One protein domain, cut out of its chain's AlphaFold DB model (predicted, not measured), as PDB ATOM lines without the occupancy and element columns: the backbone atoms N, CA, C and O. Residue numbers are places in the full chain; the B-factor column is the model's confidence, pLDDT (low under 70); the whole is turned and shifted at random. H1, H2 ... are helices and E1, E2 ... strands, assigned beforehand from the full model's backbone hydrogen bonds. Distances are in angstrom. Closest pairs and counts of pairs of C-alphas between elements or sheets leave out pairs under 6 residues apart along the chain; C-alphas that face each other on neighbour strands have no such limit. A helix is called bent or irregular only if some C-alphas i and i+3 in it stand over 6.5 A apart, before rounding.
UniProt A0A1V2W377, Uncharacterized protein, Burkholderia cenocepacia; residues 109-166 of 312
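AT A GLANCE: This is residues 109 to 166 of the 312 residues of an uncharacterized protein of Burkholderia cenocepacia (UniProt A0A1V2W377). Two ribbons of two strands each, E1 with E2 and the hairpin E3 with E4, run steeply crossed to each other and are joined where E4 pairs with the last residues of E2, making one strongly twisted sheet. The short helix H1 and the loop after it sit beyond one end of the E1 and E2 ribbon, and the four-residue H2 sits by the end of E4. The 58 printed residues hold two named helices and four named strands, along the chain E1, H1, E2, H2, E3, E4; the sheet runs E1, E2, E4, E3 and is mixed, and the class is mixed, helices and strands. The whole is compact, with a radius of gyration of the C-alphas of 11.4 A and spans of 29 by 27 by 18 A.

HOW THE PARTS SIT: E1, residues 111 to 117, is an edge strand and the antiparallel neighbour of E2, residues 133 to 139, at 146 degrees between directions; N 114 and O 136 are 2.9 A apart, within hydrogen-bond range. Between them in the chain, H1, residues 119 to 124, is on the sheet but only grazes it, with residues 119 to 120. E2 is the parallel neighbour of E4, residues 159 to 163, at 69 degrees; N 161 and O 137 are 2.9 A apart, within range. E4 is the antiparallel neighbour of E3, residues 149 to 153, the other edge strand, at 156 degrees, and the two form a hairpin; N 152 and O 160 are 2.8 A apart, within range. The closest C-alphas of H1 and E3, those of Arg 120 and Trp 151, are 7.4 A apart. H2, residues 144 to 147, also only grazes the sheet; its closest C-alpha pair with E4 is that of Gly 147 and Arg 163, 6.3 A. E1 and E3 are apart, and so are H1 and H2. In H1, 0 of 2 O i to N i+4 pairs are within hydrogen-bond range but 3 of 3 O i to N i+3 pairs are; H2 is too short for an O i to N i+4 pair.

IN THESE COORDINATES: E1 begins at C-alpha 111, (227.083, 223.124, 280.374), and is 17.1 A long. H1 is 9.7 A long and neither bent nor irregular, but only just: C-alphas 120 and 123 are 6.0 A apart. E2 is 16.6 A, H2 5.3 A and E3 13.2 A long. E4, 12.9 A long, ends at C-alpha 163, (222.361, 230.111, 274.893).

THE WHOLE: The C-alphas of Ser 129 and Glu 155 are the two farthest apart, 31.3 A. The printed part has no cut; the link H1 to E2 is short, and the other links are tight. The mean pLDDT of the printed part is 91.5, and no printed residue is under 70.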
ATOM      1  N   GLY A 109     228.531 230.349 281.151       93.56
ATOM      2  CA  GLY A 109     227.521 229.482 281.746       93.56
ATOM      3  C   GLY A 109     227.912 228.006 281.795       93.56
ATOM      4  O   GLY A 109     228.579 227.497 280.890       93.56
ATOM      5  N   ALA A 110     227.448 227.319 282.839       95.94
ATOM      6  CA  ALA A 110     227.636 225.881 283.002       95.94
ATOM      7  C   ALA A 110     226.983 225.106 281.846       95.94
ATOM      8  O   ALA A 110     225.936 225.512 281.344       95.94
ATOM      9  N   ILE A 111     227.601 223.996 281.435       96.81
ATOM     10  CA  ILE A 111     227.083 223.124 280.374       96.81
ATOM     11  C   ILE A 111     226.304 221.973 281.010       96.81
ATOM     12  O   ILE A 111     226.824 221.283 281.885       96.81
ATOM     13  N   SER A 112     225.082 221.733 280.541       97.38
ATOM     14  CA  SER A 112     224.263 220.582 280.927       97.38
ATOM     15  C   SER A 112     223.474 220.039 279.735       97.38
ATOM     16  O   SER A 112     223.361 220.688 278.695       97.38
ATOM     17  N   ILE A 113     222.952 218.816 279.859       97.88
ATOM     18  CA  ILE A 113     222.000 218.276 278.882       97.88
ATOM     19  C   ILE A 113     220.633 218.899 279.146       97.88
ATOM     20  O   ILE A 113     220.113 218.812 280.259       97.88
ATOM     21  N   VAL A 114     220.047 219.495 278.114       96.75
ATOM     22  CA  VAL A 114     218.729 220.135 278.157       96.75
ATOM     23  C   VAL A 114     217.886 219.707 276.962       96.75
ATOM     24  O   VAL A 114     218.408 219.218 275.960       96.75
ATOM     25  N   GLU A 115     216.578 219.911 277.065       96.06
ATOM     26  CA  GLU A 115     215.642 219.735 275.959       96.06
ATOM     27  C   GLU A 115     215.366 221.087 275.293       96.06
ATOM     28  O   GLU A 115     214.895 222.019 275.945       96.06
ATOM     29  N   LEU A 116     215.677 221.203 273.999       94.06
ATOM     30  CA  LEU A 116     215.476 222.414 273.195       94.06
ATOM     31  C   LEU A 116     214.741 222.088 271.897       94.06
ATOM     32  O   LEU A 116     214.779 220.957 271.417       94.06
ATOM     33  N   LYS A 117     214.082 223.087 271.309       91.81
ATOM     34  CA  LYS A 117     213.565 222.981 269.941       91.81
ATOM     35  C   LYS A 117     214.728 222.972 268.954       91.81
ATOM     36  O   LYS A 117     215.651 223.764 269.105       91.81
ATOM     37  N   ASP A 118     214.691 222.090 267.959       89.81
ATOM     38  CA  ASP A 118     215.745 221.994 266.944       89.81
ATOM     39  C   ASP A 118     215.655 223.145 265.929       89.81
ATOM     40  O   ASP A 118     215.159 223.004 264.811       89.81
ATOM     41  N   GLU A 119     216.121 224.322 266.343       86.81
ATOM     42  CA  GLU A 119     216.058 225.558 265.559       86.81
ATOM     43  C   GLU A 119     216.895 225.511 264.274       86.81
ATOM     44  O   GLU A 119     216.664 226.312 263.368       86.81
ATOM     45  N   ARG A 120     217.808 224.542 264.125       84.25
ATOM     46  CA  ARG A 120     218.588 224.358 262.888       84.25
ATOM     47  C   ARG A 120     217.676 224.126 261.682       84.25
ATOM     48  O   ARG A 120     217.980 224.580 260.578       84.25
ATOM     49  N   LEU A 121     216.521 223.493 261.898       81.69
ATOM     50  CA  LEU A 121     215.528 223.209 260.860       81.69
ATOM     51  C   LEU A 121     214.807 224.464 260.341       81.69
ATOM     52  O   LEU A 121     214.226 224.425 259.255       81.69
ATOM     53  N   LEU A 122     214.870 225.593 261.059       79.81
ATOM     54  CA  LEU A 122     214.282 226.859 260.601       79.81
ATOM     55  C   LEU A 122     214.950 227.349 259.310       79.81
ATOM     56  O   LEU A 122     214.270 227.844 258.413       79.81
ATOM     57  N   SER A 123     216.267 227.155 259.183       70.94
ATOM     58  CA  SER A 123     217.017 227.498 257.964       70.94
ATOM     59  C   SER A 123     216.579 226.678 256.741       70.94
ATOM     60  O   SER A 123     216.654 227.162 255.614       70.94
ATOM     61  N   ALA A 124     216.038 225.476 256.966       76.31
ATOM     62  CA  ALA A 124     215.461 224.604 255.944       76.31
ATOM     63  C   ALA A 124     213.968 224.891 255.667       76.31
ATOM     64  O   ALA A 124     213.331 224.162 254.908       76.31
ATOM     65  N   GLY A 125     213.396 225.942 256.268       77.81
ATOM     66  CA  GLY A 125     212.014 226.373 256.043       77.81
ATOM     67  C   GLY A 125     210.974 225.747 256.978       77.81
ATOM     68  O   GLY A 125     209.775 225.913 256.737       77.81
ATOM     69  N   ALA A 126     211.390 225.050 258.040       83.88
ATOM     70  CA  ALA A 126     210.460 224.554 259.053       83.88
ATOM     71  C   ALA A 126     209.759 225.711 259.787       83.88
ATOM     72  O   ALA A 126     210.336 226.783 259.993       83.88
ATOM     73  N   LYS A 127     208.515 225.492 260.224       86.19
ATOM     74  CA  LYS A 127     207.807 226.454 261.079       86.19
ATOM     75  C   LYS A 127     208.194 226.236 262.544       86.19
ATOM     76  O   LYS A 127     208.399 225.091 262.941       86.19
ATOM     77  N   PRO A 128     208.188 227.289 263.384       83.75
ATOM     78  CA  PRO A 128     208.442 227.151 264.820       83.75
ATOM     79  C   PRO A 128     207.548 226.113 265.520       83.75
ATOM     80  O   PRO A 128     207.996 225.437 266.442       83.75
ATOM     81  N   SER A 129     206.299 225.958 265.063       87.06
ATOM     82  CA  SER A 129     205.344 224.963 265.577       87.06
ATOM     83  C   SER A 129     205.758 223.516 265.317       87.06
ATOM     84  O   SER A 129     205.360 222.629 266.065       87.06
ATOM     85  N   ASP A 130     206.556 223.289 264.275       89.12
ATOM     86  CA  ASP A 130     206.857 221.961 263.738       89.12
ATOM     87  C   ASP A 130     208.227 221.463 264.225       89.12
ATOM     88  O   ASP A 130     208.648 220.351 263.903       89.12
ATOM     89  N   LEU A 131     208.937 222.277 265.014       90.38
ATOM     90  CA  LEU A 131     210.250 221.928 265.535       90.38
ATOM     91  C   LEU A 131     210.142 220.785 266.548       90.38
ATOM     92  O   LEU A 131     209.470 220.888 267.588       90.38
ATOM     93  N   ALA A 132     210.868 219.707 266.264       90.00
ATOM     94  CA  ALA A 132     211.079 218.625 267.208       90.00
ATOM     95  C   ALA A 132     211.855 219.127 268.433       90.00
ATOM     96  O   ALA A 132     212.670 220.049 268.346       90.00
ATOM     97  N   THR A 133     211.592 218.515 269.586       93.44
ATOM     98  CA  THR A 133     212.402 218.720 270.788       93.44
ATOM     99  C   THR A 133     213.552 217.715 270.781       93.44
ATOM    100  O   THR A 133     213.323 216.523 270.590       93.44
ATOM    101  N   VAL A 134     214.776 218.186 271.002       93.56
ATOM    102  CA  VAL A 134     216.000 217.379 271.022       93.56
ATOM    103  C   VAL A 134     216.732 217.547 272.350       93.56
ATOM    104  O   VAL A 134     216.719 218.627 272.943       93.56
ATOM    105  N   LYS A 135     217.384 216.476 272.813       95.81
ATOM    106  CA  LYS A 135     218.312 216.527 273.949       95.81
ATOM    107  C   LYS A 135     219.686 216.932 273.446       95.81
ATOM    108  O   LYS A 135     220.242 216.255 272.585       95.81
ATOM    109  N   VAL A 136     220.228 218.019 273.977       95.69
ATOM    110  CA  VAL A 136     221.508 218.575 273.529       95.69
ATOM    111  C   VAL A 136     222.289 219.148 274.705       95.69
ATOM    112  O   VAL A 136     221.706 219.575 275.704       95.69
ATOM    113  N   ARG A 137     223.620 219.155 274.596       97.62
ATOM    114  CA  ARG A 137     224.483 219.913 275.506       97.62
ATOM    115  C   ARG A 137     224.247 221.397 275.252       97.62
ATOM    116  O   ARG A 137     224.388 221.850 274.120       97.62
ATOM    117  N   ALA A 138     223.916 222.158 276.284       97.69
ATOM    118  CA  ALA A 138     223.772 223.601 276.169       97.69
ATOM    119  C   ALA A 138     224.323 224.318 277.395       97.69
ATOM    120  O   ALA A 138     224.370 223.758 278.491       97.69
ATOM    121  N   THR A 139     224.715 225.573 277.209       97.88
ATOM    122  CA  THR A 139     225.076 226.449 278.323       97.88
ATOM    123  C   THR A 139     223.837 226.926 279.093       97.88
ATOM    124  O   THR A 139     222.712 226.876 278.593       97.88
ATOM    125  N   THR A 140     224.007 227.419 280.322       97.31
ATOM    126  CA  THR A 140     222.947 228.187 281.004       97.31
ATOM    127  C   THR A 140     222.540 229.398 280.160       97.31
ATOM    128  O   THR A 140     223.404 230.014 279.547       97.31
ATOM    129  N   GLN A 141     221.258 229.775 280.166       97.12
ATOM    130  CA  GLN A 141     220.775 230.944 279.419       97.12
ATOM    131  C   GLN A 141     221.425 232.247 279.907       97.12
ATOM    132  O   GLN A 141     221.489 232.488 281.112       97.12
ATOM    133  N   GLN A 142     221.834 233.089 278.962       94.38
ATOM    134  CA  GLN A 142     222.226 234.485 279.159       94.38
ATOM    135  C   GLN A 142     221.513 235.391 278.136       94.38
ATOM    136  O   GLN A 142     220.799 234.897 277.259       94.38
ATOM    137  N   ASP A 143     221.698 236.708 278.252       90.75
ATOM    138  CA  ASP A 143     221.036 237.717 277.405       90.75
ATOM    139  C   ASP A 143     221.870 238.159 276.190       90.75
ATOM    140  O   ASP A 143     221.416 238.974 275.380       90.75
ATOM    141  N   GLY A 144     223.079 237.612 276.025       85.81
ATOM    142  CA  GLY A 144     223.957 237.938 274.905       85.81
ATOM    143  C   GLY A 144     223.282 237.669 273.556       85.81
ATOM    144  O   GLY A 144     222.465 236.757 273.421       85.81
ATOM    145  N   PHE A 145     223.534 238.532 272.566       82.31
ATOM    146  CA  PHE A 145     222.805 238.565 271.288       82.31
ATOM    147  C   PHE A 145     221.272 238.466 271.434       82.31
ATOM    148  O   PHE A 145     220.607 237.782 270.654       82.31
ATOM    149  N   ALA A 146     220.706 239.150 272.435       85.38
ATOM    150  CA  ALA A 146     219.279 239.112 272.767       85.38
ATOM    151  C   ALA A 146     218.762 237.699 273.114       85.38
ATOM    152  O   ALA A 146     217.640 237.332 272.768       85.38
ATOM    153  N   GLY A 147     219.604 236.890 273.761       88.62
ATOM    154  CA  GLY A 147     219.269 235.549 274.242       88.62
ATOM    155  C   GLY A 147     219.224 234.458 273.168       88.62
ATOM    156  O   GLY A 147     218.798 233.339 273.467       88.62
ATOM    157  N   ARG A 148     219.663 234.756 271.937       89.56
ATOM    158  CA  ARG A 148     219.651 233.819 270.799       89.56
ATOM    159  C   ARG A 148     220.493 232.570 271.047       89.56
ATOM    160  O   ARG A 148     221.504 232.610 271.745       89.56
ATOM    161  N   HIS A 149     220.083 231.458 270.442       93.38
ATOM    162  CA  HIS A 149     220.795 230.185 270.530       93.38
ATOM    163  C   HIS A 149     221.701 229.998 269.314       93.38
ATOM    164  O   HIS A 149     221.279 230.201 268.177       93.38
ATOM    165  N   TYR A 150     222.945 229.595 269.562       92.50
ATOM    166  CA  TYR A 150     223.924 229.287 268.523       92.50
ATOM    167  C   TYR A 150     224.306 227.817 268.610       92.50
ATOM    168  O   TYR A 150     224.796 227.351 269.638       92.50
ATOM    169  N   TRP A 151     224.049 227.093 267.526       93.62
ATOM    170  CA  TRP A 151     224.311 225.665 267.410       93.62
ATOM    171  C   TRP A 151     225.707 225.452 266.840       93.62
ATOM    172  O   TRP A 151     225.966 225.776 265.683       93.62
ATOM    173  N   LEU A 152     226.598 224.908 267.658       94.88
ATOM    174  CA  LEU A 152     227.994 224.683 267.322       94.88
ATOM    175  C   LEU A 152     228.244 223.195 267.096       94.88
ATOM    176  O   LEU A 152     227.752 222.355 267.849       94.88
ATOM    177  N   THR A 153     229.064 222.878 266.099       95.69
ATOM    178  CA  THR A 153     229.762 221.590 266.022       95.69
ATOM    179  C   THR A 153     231.139 221.780 266.643       95.69
ATOM    180  O   THR A 153     231.959 222.531 266.108       95.69
ATOM    181  N   MET A 154     231.375 221.148 267.789       97.00
ATOM    182  CA  MET A 154     232.641 221.249 268.515       97.00
ATOM    183  C   MET A 154     233.744 220.436 267.818       97.00
ATOM    184  O   MET A 154     233.468 219.649 266.914       97.00
ATOM    185  N   GLU A 155     235.003 220.635 268.204       96.38
ATOM    186  CA  GLU A 155     236.169 219.925 267.645       96.38
ATOM    187  C   GLU A 155     236.098 218.394 267.761       96.38
ATOM    188  O   GLU A 155     236.578 217.691 266.874       96.38
ATOM    189  N   ASP A 156     235.431 217.883 268.797       94.62
ATOM    190  CA  ASP A 156     235.142 216.458 269.004       94.62
ATOM    191  C   ASP A 156     233.983 215.941 268.125       94.62
ATOM    192  O   ASP A 156     233.675 214.751 268.132       94.62
ATOM    193  N   GLY A 157     233.352 216.821 267.340       94.31
ATOM    194  CA  GLY A 157     232.190 216.535 266.502       94.31
ATOM    195  C   GLY A 157     230.850 216.623 267.235       94.31
ATOM    196  O   GLY A 157     229.804 216.581 266.585       94.31
ATOM    197  N   GLU A 158     230.852 216.791 268.558       94.06
ATOM    198  CA  GLU A 158     229.629 216.838 269.352       94.06
ATOM    199  C   GLU A 158     228.912 218.190 269.202       94.06
ATOM    200  O   GLU A 158     229.549 219.248 269.103       94.06
ATOM    201  N   PRO A 159     227.567 218.204 269.210       94.69
ATOM    202  CA  PRO A 159     226.811 219.443 269.200       94.69
ATOM    203  C   PRO A 159     226.846 220.131 270.572       94.69
ATOM    204  O   PRO A 159     226.639 219.505 271.615       94.69
ATOM    205  N   LEU A 160     227.017 221.451 270.561       96.88
ATOM    206  CA  LEU A 160     226.852 222.322 271.724       96.88
ATOM    207  C   LEU A 160     225.977 223.516 271.349       96.88
ATOM    208  O   LEU A 160     226.183 224.132 270.310       96.88
ATOM    209  N   VAL A 161     225.031 223.879 272.212       97.56
ATOM    210  CA  VAL A 161     224.233 225.099 272.049       97.56
ATOM    211  C   VAL A 161     224.703 226.172 273.024       97.56
ATOM    212  O   VAL A 161     224.555 226.024 274.240       97.56
ATOM    213  N   LEU A 162     225.229 227.279 272.500       97.19
ATOM    214  CA  LEU A 162     225.454 228.484 273.298       97.19
ATOM    215  C   LEU A 162     224.144 229.266 273.398       97.19
ATOM    216  O   LEU A 162     223.583 229.686 272.386       97.19
ATOM    217  N   ARG A 163     223.647 229.458 274.620       96.81
ATOM    218  CA  ARG A 163     222.361 230.111 274.893       96.81
ATOM    219  C   ARG A 163     222.553 231.557 275.333       96.81
ATOM    220  O   ARG A 163     222.680 231.839 276.519       96.81
ATOM    221  N   GLY A 164     222.524 232.459 274.362       93.88
ATOM    222  CA  GLY A 164     222.785 233.881 274.539       93.88
ATOM    223  C   GLY A 164     224.267 234.212 274.734       93.88
ATOM    224  O   GLY A 164     224.600 234.854 275.731       93.88
ATOM    225  N   PRO A 165     225.175 233.760 273.842       94.19
ATOM    226  CA  PRO A 165     226.578 234.145 273.923       94.19
ATOM    227  C   PRO A 165     226.753 235.644 273.689       94.19
ATOM    228  O   PRO A 165     225.907 236.302 273.087       94.19
ATOM    229  N   TRP A 166     227.875 236.177 274.148       87.94
ATOM    230  CA  TRP A 166     228.237 237.576 273.982       87.94
ATOM    231  C   TRP A 166     229.229 237.749 272.835       87.94
ATOM    232  O   TRP A 166     230.076 236.886 272.584       87.94
TER     233      TRP A 166